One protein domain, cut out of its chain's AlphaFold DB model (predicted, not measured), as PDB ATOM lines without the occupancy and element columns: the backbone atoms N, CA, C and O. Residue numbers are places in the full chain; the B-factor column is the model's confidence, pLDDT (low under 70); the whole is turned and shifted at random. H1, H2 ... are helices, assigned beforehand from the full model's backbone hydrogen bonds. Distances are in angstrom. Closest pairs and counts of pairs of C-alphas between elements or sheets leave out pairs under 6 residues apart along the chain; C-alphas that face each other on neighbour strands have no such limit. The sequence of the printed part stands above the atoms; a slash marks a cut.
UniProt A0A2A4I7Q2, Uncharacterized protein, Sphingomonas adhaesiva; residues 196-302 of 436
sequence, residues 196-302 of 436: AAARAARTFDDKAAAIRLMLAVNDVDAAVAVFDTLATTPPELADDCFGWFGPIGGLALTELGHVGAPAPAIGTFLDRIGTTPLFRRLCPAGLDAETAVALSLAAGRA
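This is residues 196 to 302 of the 436 residues of an uncharacterized protein of Sphingomonas adhaesiva (UniProt A0A2A4I7Q2). A helical hairpin, H2 and H3 side by side, forms one side of a rounded body, with little H1 on it; H6 crosses near its turn and meets H8 near their ends in a V. H5 fits between H2 and H8, while H7 and the link to H8 span the V's open end, with H4 near H7 and H8. The printed part has 107 residues with eight named helices, H1 to H8 in chain order, and no named strand; the class is all helix. It is compact, with a radius of gyration of the C-alphas of 12.5 A and spans of 35 by 29 by 24 A.

H2, residues 204 to 216, is the hub, touching four helices. It forms a helical hairpin with H3, residues 220 to 232, at a shallow tilt of 11 degrees, opposite ways; their closest C-alphas, of Ile 211 and Ala 223, are 4.7 A apart. H1, residues 196 to 200, touches H2 with residues 206 to 210 of H2 alone, closest at C-alphas 198 and 207, 5.7 A. H1 and H3 only just touch, with 3 pairs of C-alphas within 8 A, the closest being 199 and 226, 5.6 A. H6, residues 264 to 273, touches H3 at a steep tilt of 46 degrees, the same way, closest at C-alphas 220 and 269, 5.7 A. H6 also touches H2, with residues 215 to 216 of H2 alone, closest at C-alphas 215 and 265, 5.5 A. H8, residues 289 to 298, and H6 touch only at their ends, closest at C-alphas 267 and 296, 6.7 A. H5, residues 253 to 256, touches H8, closest at C-alphas 254 and 298, 5.5 A, and H2, closest at C-alphas 216 and 256, 6.4 A. H4, residues 241 to 245, and H7, residues 277 to 282, are close but not clearly touching, with C-alphas 241 and 282 closest, 5.0 A. H2 and H8 are apart. Every O i to N i+4 pair is within hydrogen-bond range in H1, H2, H4, H6, H7 and H8, against 5 of 9 in H3; H5 is too short for one.

From first to last C-alpha H3 is 20.6 A long, H2 18.2 A, H6 14.6 A and H8 14.3 A. H1 begins at C-alpha 196, (-47.072, 45.924, 49.119). H3 ends at C-alpha 232, (-37.934, 57.260, 54.170), and H8 at C-alpha 298, (-22.842, 42.881, 36.384).

The two C-alphas farthest apart, of Thr 232 and Gly 260, are 35.6 A apart. The printed part has no cut and no long link. Its mean pLDDT is 91.1, and residue 237 is the one printed residue under 70.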
ATOM      1  N   ALA A 196     -46.506  45.235  47.962       93.00
ATOM      2  CA  ALA A 196     -47.072  45.924  49.119       93.00
ATOM      3  C   ALA A 196     -46.224  45.694  50.383       93.00
ATOM      4  O   ALA A 196     -45.900  46.650  51.089       93.00
ATOM      5  N   ALA A 197     -45.797  44.451  50.623       91.50
ATOM      6  CA  ALA A 197     -44.920  44.095  51.732       91.50
ATOM      7  C   ALA A 197     -43.551  44.777  51.626       91.50
ATOM      8  O   ALA A 197     -43.066  45.316  52.616       91.50
ATOM      9  N   ALA A 198     -42.950  44.804  50.430       93.38
ATOM     10  CA  ALA A 198     -41.647  45.427  50.206       93.38
ATOM     11  C   ALA A 198     -41.692  46.929  50.505       93.38
ATOM     12  O   ALA A 198     -40.832  47.458  51.201       93.38
ATOM     13  N   ARG A 199     -42.738  47.623  50.046       93.25
ATOM     14  CA  ARG A 199     -42.926  49.055  50.326       93.25
ATOM     15  C   ARG A 199     -43.139  49.338  51.816       93.25
ATOM     16  O   ARG A 199     -42.674  50.369  52.300       93.25
ATOM     17  N   ALA A 200     -43.818  48.430  52.520       91.94
ATOM     18  CA  ALA A 200     -44.115  48.531  53.949       91.94
ATOM     19  C   ALA A 200     -42.961  48.087  54.870       91.94
ATOM     20  O   ALA A 200     -43.054  48.281  56.085       91.94
ATOM     21  N   ALA A 201     -41.898  47.486  54.324       90.50
ATOM     22  CA  ALA A 201     -40.732  47.085  55.100       90.50
ATOM     23  C   ALA A 201     -40.103  48.296  55.812       90.50
ATOM     24  O   ALA A 201     -40.105  49.414  55.293       90.50
ATOM     25  N   ARG A 202     -39.599  48.071  57.028       89.94
ATOM     26  CA  ARG A 202     -39.138  49.147  57.924       89.94
ATOM     27  C   ARG A 202     -37.638  49.405  57.846       89.94
ATOM     28  O   ARG A 202     -37.199  50.455  58.298       89.94
ATOM     29  N   THR A 203     -36.878  48.460  57.306       89.56
ATOM     30  CA  THR A 203     -35.421  48.537  57.208       89.56
ATOM     31  C   THR A 203     -34.996  48.742  55.758       89.56
ATOM     32  O   THR A 203     -35.718  48.373  54.824       89.56
ATOM     33  N   PHE A 204     -33.820  49.340  55.569       91.06
ATOM     34  CA  PHE A 204     -33.195  49.444  54.254       91.06
ATOM     35  C   PHE A 204     -32.887  48.051  53.686       91.06
ATOM     36  O   PHE A 204     -33.252  47.767  52.547       91.06
ATOM     37  N   ASP A 205     -32.311  47.162  54.499       88.88
ATOM     38  CA  ASP A 205     -31.882  45.823  54.081       88.88
ATOM     39  C   ASP A 205     -33.032  44.966  53.545       88.88
ATOM     40  O   ASP A 205     -32.888  44.321  52.504       88.88
ATOM     41  N   ASP A 206     -34.203  45.003  54.190       87.69
ATOM     42  CA  ASP A 206     -35.383  44.272  53.717       87.69
ATOM     43  C   ASP A 206     -35.839  44.774  52.340       87.69
ATOM     44  O   ASP A 206     -36.191  43.984  51.455       87.69
ATOM     45  N   LYS A 207     -35.807  46.097  52.129       91.81
ATOM     46  CA  LYS A 207     -36.153  46.715  50.844       91.81
ATOM     47  C   LYS A 207     -35.101  46.421  49.779       91.81
ATOM     48  O   LYS A 207     -35.465  46.074  48.657       91.81
ATOM     49  N   ALA A 208     -33.819  46.497  50.123       92.38
ATOM     50  CA  ALA A 208     -32.705  46.159  49.244       92.38
ATOM     51  C   ALA A 208     -32.757  44.684  48.815       92.38
ATOM     52  O   ALA A 208     -32.594  44.365  47.636       92.38
ATOM     53  N   ALA A 209     -33.057  43.771  49.740       89.19
ATOM     54  CA  ALA A 209     -33.261  42.356  49.445       89.19
ATOM     55  C   ALA A 209     -34.477  42.121  48.529       89.19
ATOM     56  O   ALA A 209     -34.401  41.303  47.611       89.19
ATOM     57  N   ALA A 210     -35.579  42.852  48.729       91.31
ATOM     58  CA  ALA A 210     -36.740  42.783  47.842       91.31
ATOM     59  C   ALA A 210     -36.426  43.299  46.425       91.31
ATOM     60  O   ALA A 210     -36.771  42.631  45.451       91.31
ATOM     61  N   ILE A 211     -35.721  44.433  46.304       94.44
ATOM     62  CA  ILE A 211     -35.240  44.969  45.020       94.44
ATOM     63  C   ILE A 211     -34.372  43.929  44.314       94.44
ATOM     64  O   ILE A 211     -34.635  43.605  43.156       94.44
ATOM     65  N   ARG A 212     -33.386  43.351  45.012       93.06
ATOM     66  CA  ARG A 212     -32.505  42.321  44.447       93.06
ATOM     67  C   ARG A 212     -33.288  41.128  43.899       93.06
ATOM     68  O   ARG A 212     -33.045  40.705  42.773       93.06
ATOM     69  N   LEU A 213     -34.270  40.629  44.651       89.88
ATOM     70  CA  LEU A 213     -35.123  39.529  44.202       89.88
ATOM     71  C   LEU A 213     -35.931  39.884  42.946       89.88
ATOM     72  O   LEU A 213     -36.001  39.080  42.018       89.88
ATOM     73  N   MET A 214     -36.536  41.073  42.908       93.06
ATOM     74  CA  MET A 214     -37.309  41.539  41.752       93.06
ATOM     75  C   MET A 214     -36.419  41.662  40.511       93.06
ATOM     76  O   MET A 214     -36.813  41.251  39.424       93.06
ATOM     77  N   LEU A 215     -35.185  42.145  40.665       94.75
ATOM     78  CA  LEU A 215     -34.225  42.204  39.563       94.75
ATOM     79  C   LEU A 215     -33.766  40.814  39.107       94.75
ATOM     80  O   LEU A 215     -33.671  40.586  37.903       94.75
ATOM     81  N   ALA A 216     -33.555  39.871  40.031       89.81
ATOM     82  CA  ALA A 216     -33.172  38.494  39.705       89.81
ATOM     83  C   ALA A 216     -34.199  37.780  38.806       89.81
ATOM     84  O   ALA A 216     -33.833  36.922  38.009       89.81
ATOM     85  N   VAL A 217     -35.481  38.154  38.897       88.31
ATOM     86  CA  VAL A 217     -36.553  37.626  38.036       88.31
ATOM     87  C   VAL A 217     -36.976  38.586  36.912       88.31
ATOM     88  O   VAL A 217     -38.009  38.374  36.277       88.31
ATOM     89  N   ASN A 218     -36.192  39.640  36.665       92.12
ATOM     90  CA  ASN A 218     -36.425  40.659  35.637       92.12
ATOM     91  C   ASN A 218     -37.725  41.489  35.798       92.12
ATOM     92  O   ASN A 218     -38.282  41.983  34.819       92.12
ATOM     93  N   ASP A 219     -38.203  41.691  37.027       93.62
ATOM     94  CA  ASP A 219     -39.333  42.575  37.358       93.62
ATOM     95  C   ASP A 219     -38.838  43.977  37.746       93.62
ATOM     96  O   ASP A 219     -38.850  44.405  38.904       93.62
ATOM     97  N   VAL A 220     -38.331  44.695  36.742       96.62
ATOM     98  CA  VAL A 220     -37.713  46.015  36.932       96.62
ATOM     99  C   VAL A 220     -38.733  47.062  37.394       96.62
ATOM    100  O   VAL A 220     -38.385  47.953  38.166       96.62
ATOM    101  N   ASP A 221     -39.993  46.959  36.959       95.25
ATOM    102  CA  ASP A 221     -41.064  47.868  37.383       95.25
ATOM    103  C   ASP A 221     -41.290  47.810  38.895       95.25
ATOM    104  O   ASP A 221     -41.316  48.855  39.553       95.25
ATOM    105  N   ALA A 222     -41.401  46.601  39.455       94.19
ATOM    106  CA  ALA A 222     -41.557  46.421  40.891       94.19
ATOM    107  C   ALA A 222     -40.323  46.917  41.662       94.19
ATOM    108  O   ALA A 222     -40.472  47.606  42.672       94.19
ATOM    109  N   ALA A 223     -39.115  46.646  41.156       96.19
ATOM    110  CA  ALA A 223     -37.871  47.101  41.774       96.19
ATOM    111  C   ALA A 223     -37.790  48.637  41.870       96.19
ATOM    112  O   ALA A 223     -37.521  49.175  42.946       96.19
ATOM    113  N   VAL A 224     -38.084  49.360  40.778       96.75
ATOM    114  CA  VAL A 224     -38.124  50.838  40.765       96.75
ATOM    115  C   VAL A 224     -39.173  51.360  41.751       96.75
ATOM    116  O   VAL A 224     -38.903  52.265  42.539       96.75
ATOM    117  N   ALA A 225     -40.346  50.729  41.776       94.19
ATOM    118  CA  ALA A 225     -41.428  51.070  42.689       94.19
ATOM    119  C   ALA A 225     -41.092  50.888  44.181       94.19
ATOM    120  O   ALA A 225     -41.728  51.536  45.016       94.19
ATOM    121  N   VAL A 226     -40.171  49.987  44.536       95.06
ATOM    122  CA  VAL A 226     -39.655  49.851  45.909       95.06
ATOM    123  C   VAL A 226     -38.551  50.872  46.165       95.06
ATOM    124  O   VAL A 226     -38.559  51.496  47.228       95.06
ATOM    125  N   PHE A 227     -37.656  51.092  45.197       95.19
ATOM    126  CA  PHE A 227     -36.544  52.039  45.308       95.19
ATOM    127  C   PHE A 227     -37.012  53.446  45.695       95.19
ATOM    128  O   PHE A 227     -36.480  54.021  46.639       95.19
ATOM    129  N   ASP A 228     -38.070  53.963  45.066       89.56
ATOM    130  CA  ASP A 228     -38.607  55.295  45.389       89.56
ATOM    131  C   ASP A 228     -39.072  55.427  46.852       89.56
ATOM    132  O   ASP A 228     -39.099  56.524  47.413       89.56
ATOM    133  N   THR A 229     -39.396  54.308  47.511       92.19
ATOM    134  CA  THR A 229     -39.799  54.288  48.927       92.19
ATOM    135  C   THR A 229     -38.630  54.206  49.904       92.19
ATOM    136  O   THR A 229     -38.848  54.278  51.112       92.19
ATOM    137  N   LEU A 230     -37.396  54.040  49.421       91.31
ATOM    138  CA  LEU A 230     -36.214  54.020  50.281       91.31
ATOM    139  C   LEU A 230     -35.909  55.403  50.864       91.31
ATOM    140  O   LEU A 230     -35.237  55.496  51.884       91.31
ATOM    141  N   ALA A 231     -36.426  56.485  50.269       87.56
ATOM    142  CA  ALA A 231     -36.204  57.851  50.749       87.56
ATOM    143  C   ALA A 231     -36.578  58.060  52.231       87.56
ATOM    144  O   ALA A 231     -36.059  58.981  52.857       87.56
ATOM    145  N   THR A 232     -37.476  57.228  52.772       86.81
ATOM    146  CA  THR A 232     -37.934  57.260  54.170       86.81
ATOM    147  C   THR A 232     -37.238  56.236  55.072       86.81
ATOM    148  O   THR A 232     -37.561  56.156  56.252       86.81
ATOM    149  N   THR A 233     -36.335  55.420  54.526       88.12
ATOM    150  CA  THR A 233     -35.603  54.344  55.213       88.12
ATOM    151  C   THR A 233     -34.176  54.270  54.648       88.12
ATOM    152  O   THR A 233     -33.890  53.345  53.884       88.12
ATOM    153  N   PRO A 234     -33.312  55.268  54.923       86.19
ATOM    154  CA  PRO A 234     -31.935  55.275  54.430       86.19
ATOM    155  C   PRO A 234     -31.098  54.142  55.059       86.19
ATOM    156  O   PRO A 234     -31.478  53.626  56.115       86.19
ATOM    157  N   PRO A 235     -29.982  53.736  54.426       85.88
ATOM    158  CA  PRO A 235     -29.053  52.781  55.013       85.88
ATOM    159  C   PRO A 235     -28.349  53.387  56.232       85.88
ATOM    160  O   PRO A 235     -28.094  54.586  56.290       85.88
ATOM    161  N   GLU A 236     -28.017  52.548  57.214       79.50
ATOM    162  CA  GLU A 236     -27.464  53.010  58.498       79.50
ATOM    163  C   GLU A 236     -26.056  53.606  58.373       79.50
ATOM    164  O   GLU A 236     -25.666  54.461  59.166       79.50
ATOM    165  N   LEU A 237     -25.279  53.125  57.399       69.62
ATOM    166  CA  LEU A 237     -23.840  53.372  57.334       69.62
ATOM    167  C   LEU A 237     -23.453  54.599  56.500       69.62
ATOM    168  O   LEU A 237     -22.334  55.084  56.663       69.62
ATOM    169  N   ALA A 238     -24.325  55.099  55.617       73.44
ATOM    170  CA  ALA A 238     -24.012  56.251  54.766       73.44
ATOM    171  C   ALA A 238     -25.238  56.815  54.026       73.44
ATOM    172  O   ALA A 238     -26.009  56.082  53.422       73.44
ATOM    173  N   ASP A 239     -25.350  58.143  53.973       78.25
ATOM    174  CA  ASP A 239     -26.401  58.857  53.226       78.25
ATOM    175  C   ASP A 239     -25.960  59.309  51.819       78.25
ATOM    176  O   ASP A 239     -26.660  60.076  51.152       78.25
ATOM    177  N   ASP A 240     -24.793  58.859  51.358       83.69
ATOM    178  CA  ASP A 240     -24.226  59.225  50.063       83.69
ATOM    179  C   ASP A 240     -24.468  58.163  48.977       83.69
ATOM    180  O   ASP A 240     -24.971  57.064  49.215       83.69
ATOM    181  N   CYS A 241     -24.125  58.505  47.733       88.62
ATOM    182  CA  CYS A 241     -24.296  57.612  46.591       88.62
ATOM    183  C   CYS A 241     -23.611  56.247  46.790       88.62
ATOM    184  O   CYS A 241     -24.179  55.209  46.446       88.62
ATOM    185  N   PHE A 242     -22.404  56.239  47.366       87.12
ATOM    186  CA  PHE A 242     -21.642  55.013  47.584       87.12
ATOM    187  C   PHE A 242     -22.300  54.128  48.645       87.12
ATOM    188  O   PHE A 242     -22.446  52.933  48.421       87.12
ATOM    189  N   GLY A 243     -22.784  54.694  49.749       87.19
ATOM    190  CA  GLY A 243     -23.512  53.959  50.782       87.19
ATOM    191  C   GLY A 243     -24.735  53.220  50.252       87.19
ATOM    192  O   GLY A 243     -25.022  52.099  50.656       87.19
ATOM    193  N   TRP A 244     -25.436  53.822  49.295       91.50
ATOM    194  CA  TRP A 244     -26.656  53.258  48.727       91.50
ATOM    195  C   TRP A 244     -26.410  52.192  47.660       91.50
ATOM    196  O   TRP A 244     -27.182  51.240  47.563       91.50
ATOM    197  N   PHE A 245     -25.368  52.339  46.841       92.69
ATOM    198  CA  PHE A 245     -25.105  51.452  45.697       92.69
ATOM    199  C   PHE A 245     -23.878  50.556  45.864       92.69
ATOM    200  O   PHE A 245     -23.646  49.676  45.033       92.69
ATOM    201  N   GLY A 246     -23.114  50.767  46.929       85.81
ATOM    202  CA  GLY A 246     -21.896  50.045  47.230       85.81
ATOM    203  C   GLY A 246     -22.140  48.588  47.629       85.81
ATOM    204  O   GLY A 246     -23.275  48.162  47.879       85.81
ATOM    205  N   PRO A 247     -21.055  47.800  47.695       79.44
ATOM    206  CA  PRO A 247     -21.120  46.374  48.001       79.44
ATOM    207  C   PRO A 247     -21.410  46.074  49.479       79.44
ATOM    208  O   PRO A 247     -21.804  44.959  49.798       79.44
ATOM    209  N   ILE A 248     -21.208  47.036  50.387       79.00
ATOM    210  CA  ILE A 248     -21.368  46.851  51.837       79.00
ATOM    211  C   ILE A 248     -22.420  47.837  52.341       79.00
ATOM    212  O   ILE A 248     -22.246  49.042  52.194       79.00
ATOM    213  N   GLY A 249     -23.508  47.328  52.928       75.06
ATOM    214  CA  GLY A 249     -24.590  48.144  53.502       75.06
ATOM    215  C   GLY A 249     -25.506  48.849  52.489       75.06
ATOM    216  O   GLY A 249     -26.476  49.478  52.900       75.06
ATOM    217  N   GLY A 250     -25.216  48.736  51.188       88.69
ATOM    218  CA  GLY A 250     -26.028  49.270  50.095       88.69
ATOM    219  C   GLY A 250     -26.922  48.221  49.428       88.69
ATOM    220  O   GLY A 250     -27.190  47.148  49.964       88.69
ATOM    221  N   LEU A 251     -27.384  48.515  48.211       92.25
ATOM    222  CA  LEU A 251     -28.210  47.598  47.421       92.25
ATOM    223  C   LEU A 251     -27.472  46.317  46.997       92.25
ATOM    224  O   LEU A 251     -28.142  45.346  46.647       92.25
ATOM    225  N   ALA A 252     -26.129  46.324  46.982       90.62
ATOM    226  CA  ALA A 252     -25.275  45.180  46.640       90.62
ATOM    227  C   ALA A 252     -25.689  44.462  45.335       90.62
ATOM    228  O   ALA A 252     -25.718  43.237  45.235       90.62
ATOM    229  N   LEU A 253     -26.039  45.235  44.300       94.19
ATOM    230  CA  LEU A 253     -26.586  44.690  43.048       94.19
ATOM    231  C   LEU A 253     -25.573  43.851  42.253       94.19
ATOM    232  O   LEU A 253     -25.978  43.046  41.419       94.19
ATOM    233  N   THR A 254     -24.273  44.008  42.509       90.31
ATOM    234  CA  THR A 254     -23.208  43.192  41.903       90.31
ATOM    235  C   THR A 254     -23.283  41.716  42.296       90.31
ATOM    236  O   THR A 254     -22.703  40.884  41.612       90.31
ATOM    237  N   GLU A 255     -24.018  41.355  43.351       88.75
ATOM    238  CA  GLU A 255     -24.251  39.953  43.727       88.75
ATOM    239  C   GLU A 255     -25.197  39.223  42.761       88.75
ATOM    240  O   GLU A 255     -25.221  37.996  42.723       88.75
ATOM    241  N   LEU A 256     -25.991  39.965  41.982       88.19
ATOM    242  CA  LEU A 256     -26.987  39.390  41.074       88.19
ATOM    243  C   LEU A 256     -26.407  38.942  39.732       88.19
ATOM    244  O   LEU A 256     -27.063  38.193  39.012       88.19
ATOM    245  N   GLY A 257     -25.228  39.435  39.361       86.25
ATOM    246  CA  GLY A 257     -24.640  39.149  38.063       86.25
ATOM    247  C   GLY A 257     -23.164  39.501  38.007       86.25
ATOM    248  O   GLY A 257     -22.676  40.373  38.717       86.25
ATOM    249  N   HIS A 258     -22.453  38.834  37.112       86.06
ATOM    250  CA  HIS A 258     -21.051  39.110  36.812       86.06
ATOM    251  C   HIS A 258     -20.813  38.949  35.309       86.06
ATOM    252  O   HIS A 258     -21.702  38.518  34.583       86.06
ATOM    253  N   VAL A 259     -19.611  39.266  34.821       79.31
ATOM    254  CA  VAL A 259     -19.324  39.305  33.372       79.31
ATOM    255  C   VAL A 259     -19.732  38.016  32.638       79.31
ATOM    256  O   VAL A 259     -20.404  38.098  31.619       79.31
ATOM    257  N   GLY A 260     -19.393  36.842  33.182       75.94
ATOM    258  CA  GLY A 260     -19.757  35.540  32.592       75.94
ATOM    259  C   GLY A 260     -21.189  35.044  32.851       75.94
ATOM    260  O   GLY A 260     -21.584  34.022  32.300       75.94
ATOM    261  N   ALA A 261     -21.966  35.733  33.688       84.44
ATOM    262  CA  ALA A 261     -23.384  35.453  33.930       84.44
ATOM    263  C   ALA A 261     -24.101  36.773  34.273       84.44
ATOM    264  O   ALA A 261     -24.392  37.044  35.444       84.44
ATOM    265  N   PRO A 262     -24.305  37.655  33.279       89.38
ATOM    266  CA  PRO A 262     -24.814  38.991  33.534       89.38
ATOM    267  C   PRO A 262     -26.306  38.970  33.874       89.38
ATOM    268  O   PRO A 262     -27.059  38.119  33.400       89.38
ATOM    269  N   ALA A 263     -26.746  39.979  34.624       94.12
ATOM    270  CA  ALA A 263     -28.145  40.243  34.939       94.12
ATOM    271  C   ALA A 263     -28.600  41.562  34.277       94.12
ATOM    272  O   ALA A 263     -28.503  42.631  34.890       94.12
ATOM    273  N   PRO A 264     -29.128  41.529  33.032       95.75
ATOM    274  CA  PRO A 264     -29.504  42.734  32.280       95.75
ATOM    275  C   PRO A 264     -30.499  43.649  33.004       95.75
ATOM    276  O   PRO A 264     -30.470  44.867  32.815       95.75
ATOM    277  N   ALA A 265     -31.338  43.070  33.873       96.50
ATOM    278  CA  ALA A 265     -32.293  43.787  34.712       96.50
ATOM    279  C   ALA A 265     -31.634  44.890  35.559       96.50
ATOM    280  O   ALA A 265     -32.235  45.949  35.733       96.50
ATOM    281  N   ILE A 266     -30.392  44.687  36.026       97.31
ATOM    282  CA  ILE A 266     -29.618  45.706  36.755       97.31
ATOM    283  C   ILE A 266     -29.454  46.955  35.888       97.31
ATOM    284  O   ILE A 266     -29.704  48.068  36.339       97.31
ATOM    285  N   GLY A 267     -29.070  46.781  34.624       96.62
ATOM    286  CA  GLY A 267     -28.853  47.892  33.705       96.62
ATOM    287  C   GLY A 267     -30.135  48.681  33.445       96.62
ATOM    288  O   GLY A 267     -30.142  49.905  33.554       96.62
ATOM    289  N   THR A 268     -31.236  47.986  33.143       97.81
ATOM    290  CA  THR A 268     -32.541  48.633  32.926       97.81
ATOM    291  C   THR A 268     -33.033  49.342  34.187       97.81
ATOM    292  O   THR A 268     -33.614  50.423  34.099       97.81
ATOM    293  N   PHE A 269     -32.791  48.765  35.363       98.00
ATOM    294  CA  PHE A 269     -33.090  49.398  36.641       98.00
ATOM    295  C   PHE A 269     -32.301  50.696  36.825       98.00
ATOM    296  O   PHE A 269     -32.913  51.728  37.090       98.00
ATOM    297  N   LEU A 270     -30.983  50.675  36.603       96.94
ATOM    298  CA  LEU A 270     -30.119  51.854  36.718       96.94
ATOM    299  C   LEU A 270     -30.532  52.987  35.775       96.94
ATOM    300  O   LEU A 270     -30.622  54.137  36.206       96.94
ATOM    301  N   ASP A 271     -30.854  52.668  34.519       96.56
ATOM    302  CA  ASP A 271     -31.309  53.668  33.545       96.56
ATOM    303  C   ASP A 271     -32.594  54.362  34.015       96.56
ATOM    304  O   ASP A 271     -32.754  55.577  33.874       96.56
ATOM    305  N   ARG A 272     -33.514  53.595  34.610       97.25
ATOM    306  CA  ARG A 272     -34.795  54.114  35.095       97.25
ATOM    307  C   ARG A 272     -34.633  54.930  36.363       97.25
ATOM    308  O   ARG A 272     -35.112  56.068  36.407       97.25
ATOM    309  N   ILE A 273     -33.936  54.399  37.371       96.56
ATOM    310  CA  ILE A 273     -33.744  55.132  38.625       96.56
ATOM    311  C   ILE A 273     -32.914  56.395  38.415       96.56
ATOM    312  O   ILE A 273     -33.152  57.366  39.121       96.56
ATOM    313  N   GLY A 274     -32.031  56.446  37.408       94.62
ATOM    314  CA  GLY A 274     -31.247  57.638  37.064       94.62
ATOM    315  C   GLY A 274     -32.092  58.891  36.793       94.62
ATOM    316  O   GLY A 274     -31.623  60.026  36.916       94.62
ATOM    317  N   THR A 275     -33.373  58.706  36.465       93.00
ATOM    318  CA  THR A 275     -34.332  59.799  36.253       93.00
ATOM    319  C   THR A 275     -35.144  60.170  37.496       93.00
ATOM    320  O   THR A 275     -35.790  61.220  37.504       93.00
ATOM    321  N   THR A 276     -35.087  59.360  38.555       93.81
ATOM    322  CA  THR A 276     -35.858  59.567  39.787       93.81
ATOM    323  C   THR A 276     -35.287  60.715  40.629       93.81
ATOM    324  O   THR A 276     -34.070  60.938  40.645       93.81
ATOM    325  N   PRO A 277     -36.134  61.444  41.382       93.38
ATOM    326  CA  PRO A 277     -35.666  62.477  42.304       93.38
ATOM    327  C   PRO A 277     -34.724  61.939  43.386       93.38
ATOM    328  O   PRO A 277     -33.755  62.610  43.736       93.38
ATOM    329  N   LEU A 278     -34.986  60.727  43.895       92.06
ATOM    330  CA  LEU A 278     -34.164  60.106  44.931       92.06
ATOM    331  C   LEU A 278     -32.736  59.873  44.433       92.06
ATOM    332  O   LEU A 278     -31.792  60.322  45.079       92.06
ATOM    333  N   PHE A 279     -32.572  59.259  43.259       94.50
ATOM    334  CA  PHE A 279     -31.246  59.035  42.687       94.50
ATOM    335  C   PHE A 279     -30.509  60.347  42.421       94.50
ATOM    336  O   PHE A 279     -29.355  60.481  42.804       94.50
ATOM    337  N   ARG A 280     -31.165  61.350  41.819       93.81
ATOM    338  CA  ARG A 280     -30.527  62.650  41.538       93.81
ATOM    339  C   ARG A 280     -30.084  63.383  42.803       93.81
ATOM    340  O   ARG A 280     -29.110  64.124  42.760       93.81
ATOM    341  N   ARG A 281     -30.797  63.184  43.913       92.06
ATOM    342  CA  ARG A 281     -30.414  63.720  45.222       92.06
ATOM    343  C   ARG A 281     -29.192  62.998  45.792       92.06
ATOM    344  O   ARG A 281     -28.294  63.665  46.287       92.06
ATOM    345  N   LEU A 282     -29.177  61.665  45.741       91.50
ATOM    346  CA  LEU A 282     -28.103  60.835  46.309       91.50
ATOM    347  C   LEU A 282     -26.818  60.890  45.472       91.50
ATOM    348  O   LEU A 282     -25.718  60.972  46.005       91.50
ATOM    349  N   CYS A 283     -26.975  60.868  44.151       94.50
ATOM    350  CA  CYS A 283     -25.922  60.756  43.150       94.50
ATOM    351  C   CYS A 283     -26.012  61.928  42.150       94.50
ATOM    352  O   CYS A 283     -26.272  61.709  40.963       94.50
ATOM    353  N   PRO A 284     -25.822  63.191  42.583       93.19
ATOM    354  CA  PRO A 284     -26.003  64.363  41.717       93.19
ATOM    355  C   PRO A 284     -25.024  64.400  40.534       93.19
ATOM    356  O   PRO A 284     -25.351  64.941  39.480       93.19
ATOM    357  N   ALA A 285     -23.846  63.790  40.687       92.06
ATOM    358  CA  ALA A 285     -22.851  63.615  39.628       92.06
ATOM    359  C   ALA A 285     -22.945  62.242  38.923       92.06
ATOM    360  O   ALA A 285     -22.087  61.903  38.110       92.06
ATOM    361  N   GLY A 286     -23.981  61.452  39.226       93.06
ATOM    362  CA  GLY A 286     -24.057  60.032  38.889       93.06
ATOM    363  C   GLY A 286     -23.306  59.146  39.887       93.06
ATOM    364  O   GLY A 286     -22.823  59.617  40.916       93.06
ATOM    365  N   LEU A 287     -23.254  57.846  39.583       94.31
ATOM    366  CA  LEU A 287     -22.469  56.873  40.346       94.31
ATOM    367  C   LEU A 287     -20.973  57.192  40.227       94.31
ATOM    368  O   LEU A 287     -20.506  57.630  39.167       94.31
ATOM    369  N   ASP A 288     -20.217  56.921  41.291       92.56
ATOM    370  CA  ASP A 288     -18.758  56.961  41.233       92.56
ATOM    371  C   ASP A 288     -18.221  55.958  40.193       92.56
ATOM    372  O   ASP A 288     -18.930  55.066  39.716       92.56
ATOM    373  N   ALA A 289     -16.966  56.142  39.783       94.12
ATOM    374  CA  ALA A 289     -16.380  55.382  38.685       94.12
ATOM    375  C   ALA A 289     -16.394  53.869  38.926       94.12
ATOM    376  O   ALA A 289     -16.737  53.115  38.014       94.12
ATOM    377  N   GLU A 290     -16.028  53.446  40.135       93.44
ATOM    378  CA  GLU A 290     -15.854  52.041  40.487       93.44
ATOM    379  C   GLU A 290     -17.212  51.347  40.553       93.44
ATOM    380  O   GLU A 290     -17.416  50.328  39.889       93.44
ATOM    381  N   THR A 291     -18.182  51.958  41.240       93.50
ATOM    382  CA  THR A 291     -19.557  51.451  41.316       93.50
ATOM    383  C   THR A 291     -20.212  51.405  39.935       93.50
ATOM    384  O   THR A 291     -20.823  50.401  39.565       93.50
ATOM    385  N   ALA A 292     -20.055  52.454  39.119       95.50
ATOM    386  CA  ALA A 292     -20.612  52.497  37.766       95.50
ATOM    387  C   ALA A 292     -20.046  51.385  36.866       95.50
ATOM    388  O   ALA A 292     -20.797  50.757  36.113       95.50
ATOM    389  N   VAL A 293     -18.735  51.137  36.938       96.56
ATOM    390  CA  VAL A 293     -18.063  50.054  36.207       96.56
ATOM    391  C   VAL A 293     -18.556  48.695  36.692       96.56
ATOM    392  O   VAL A 293     -19.004  47.896  35.870       96.56
ATOM    393  N   ALA A 294     -18.532  48.445  38.002       94.75
ATOM    394  CA  ALA A 294     -18.913  47.159  38.580       94.75
ATOM    395  C   ALA A 294     -20.361  46.785  38.232       94.75
ATOM    396  O   ALA A 294     -20.629  45.672  37.775       94.75
ATOM    397  N   LEU A 295     -21.290  47.736  38.349       95.88
ATOM    398  CA  LEU A 295     -22.688  47.513  37.993       95.88
ATOM    399  C   LEU A 295     -22.908  47.367  36.485       95.88
ATOM    400  O   LEU A 295     -23.754  46.579  36.064       95.88
ATOM    401  N   SER A 296     -22.136  48.077  35.656       97.19
ATOM    402  CA  SER A 296     -22.184  47.896  34.199       97.19
ATOM    403  C   SER A 296     -21.715  46.497  33.799       97.19
ATOM    404  O   SER A 296     -22.348  45.866  32.955       97.19
ATOM    405  N   LEU A 297     -20.652  45.982  34.424       96.38
ATOM    406  CA  LEU A 297     -20.172  44.615  34.211       96.38
ATOM    407  C   LEU A 297     -21.200  43.576  34.676       96.38
ATOM    408  O   LEU A 297     -21.525  42.672  33.909       96.38
ATOM    409  N   ALA A 298     -21.776  43.745  35.871       95.19
ATOM    410  CA  ALA A 298     -22.842  42.881  36.384       95.19
ATOM    411  C   ALA A 298     -24.081  42.867  35.470       95.19
ATOM    412  O   ALA A 298     -24.727  41.836  35.307       95.19
ATOM    413  N   ALA A 299     -24.385  43.995  34.821       96.44
ATOM    414  CA  ALA A 299     -25.477  44.132  33.861       96.44
ATOM    415  C   ALA A 299     -25.149  43.629  32.439       96.44
ATOM    416  O   ALA A 299     -25.996  43.738  31.551       96.44
ATOM    417  N   GLY A 300     -23.930  43.135  32.181       95.44
ATOM    418  CA  GLY A 300     -23.490  42.704  30.846       95.44
ATOM    419  C   GLY A 300     -23.195  43.850  29.869       95.44
ATOM    420  O   GLY A 300     -23.135  43.644  28.660       95.44
ATOM    421  N   ARG A 301     -23.003  45.076  30.365       97.19
ATOM    422  CA  ARG A 301     -22.730  46.290  29.577       97.19
ATOM    423  C   ARG A 301     -21.228  46.582  29.512       97.19
ATOM    424  O   ARG A 301     -20.771  47.646  29.933       97.19
ATOM    425  N   ALA A 302     -20.463  45.630  28.978       96.06
ATOM    426  CA  ALA A 302     -18.999  45.686  28.913       96.06
ATOM    427  C   ALA A 302     -18.463  46.978  28.260       96.06
ATOM    428  O   ALA A 302     -17.550  47.607  28.794       96.06
TER     429      ALA A 302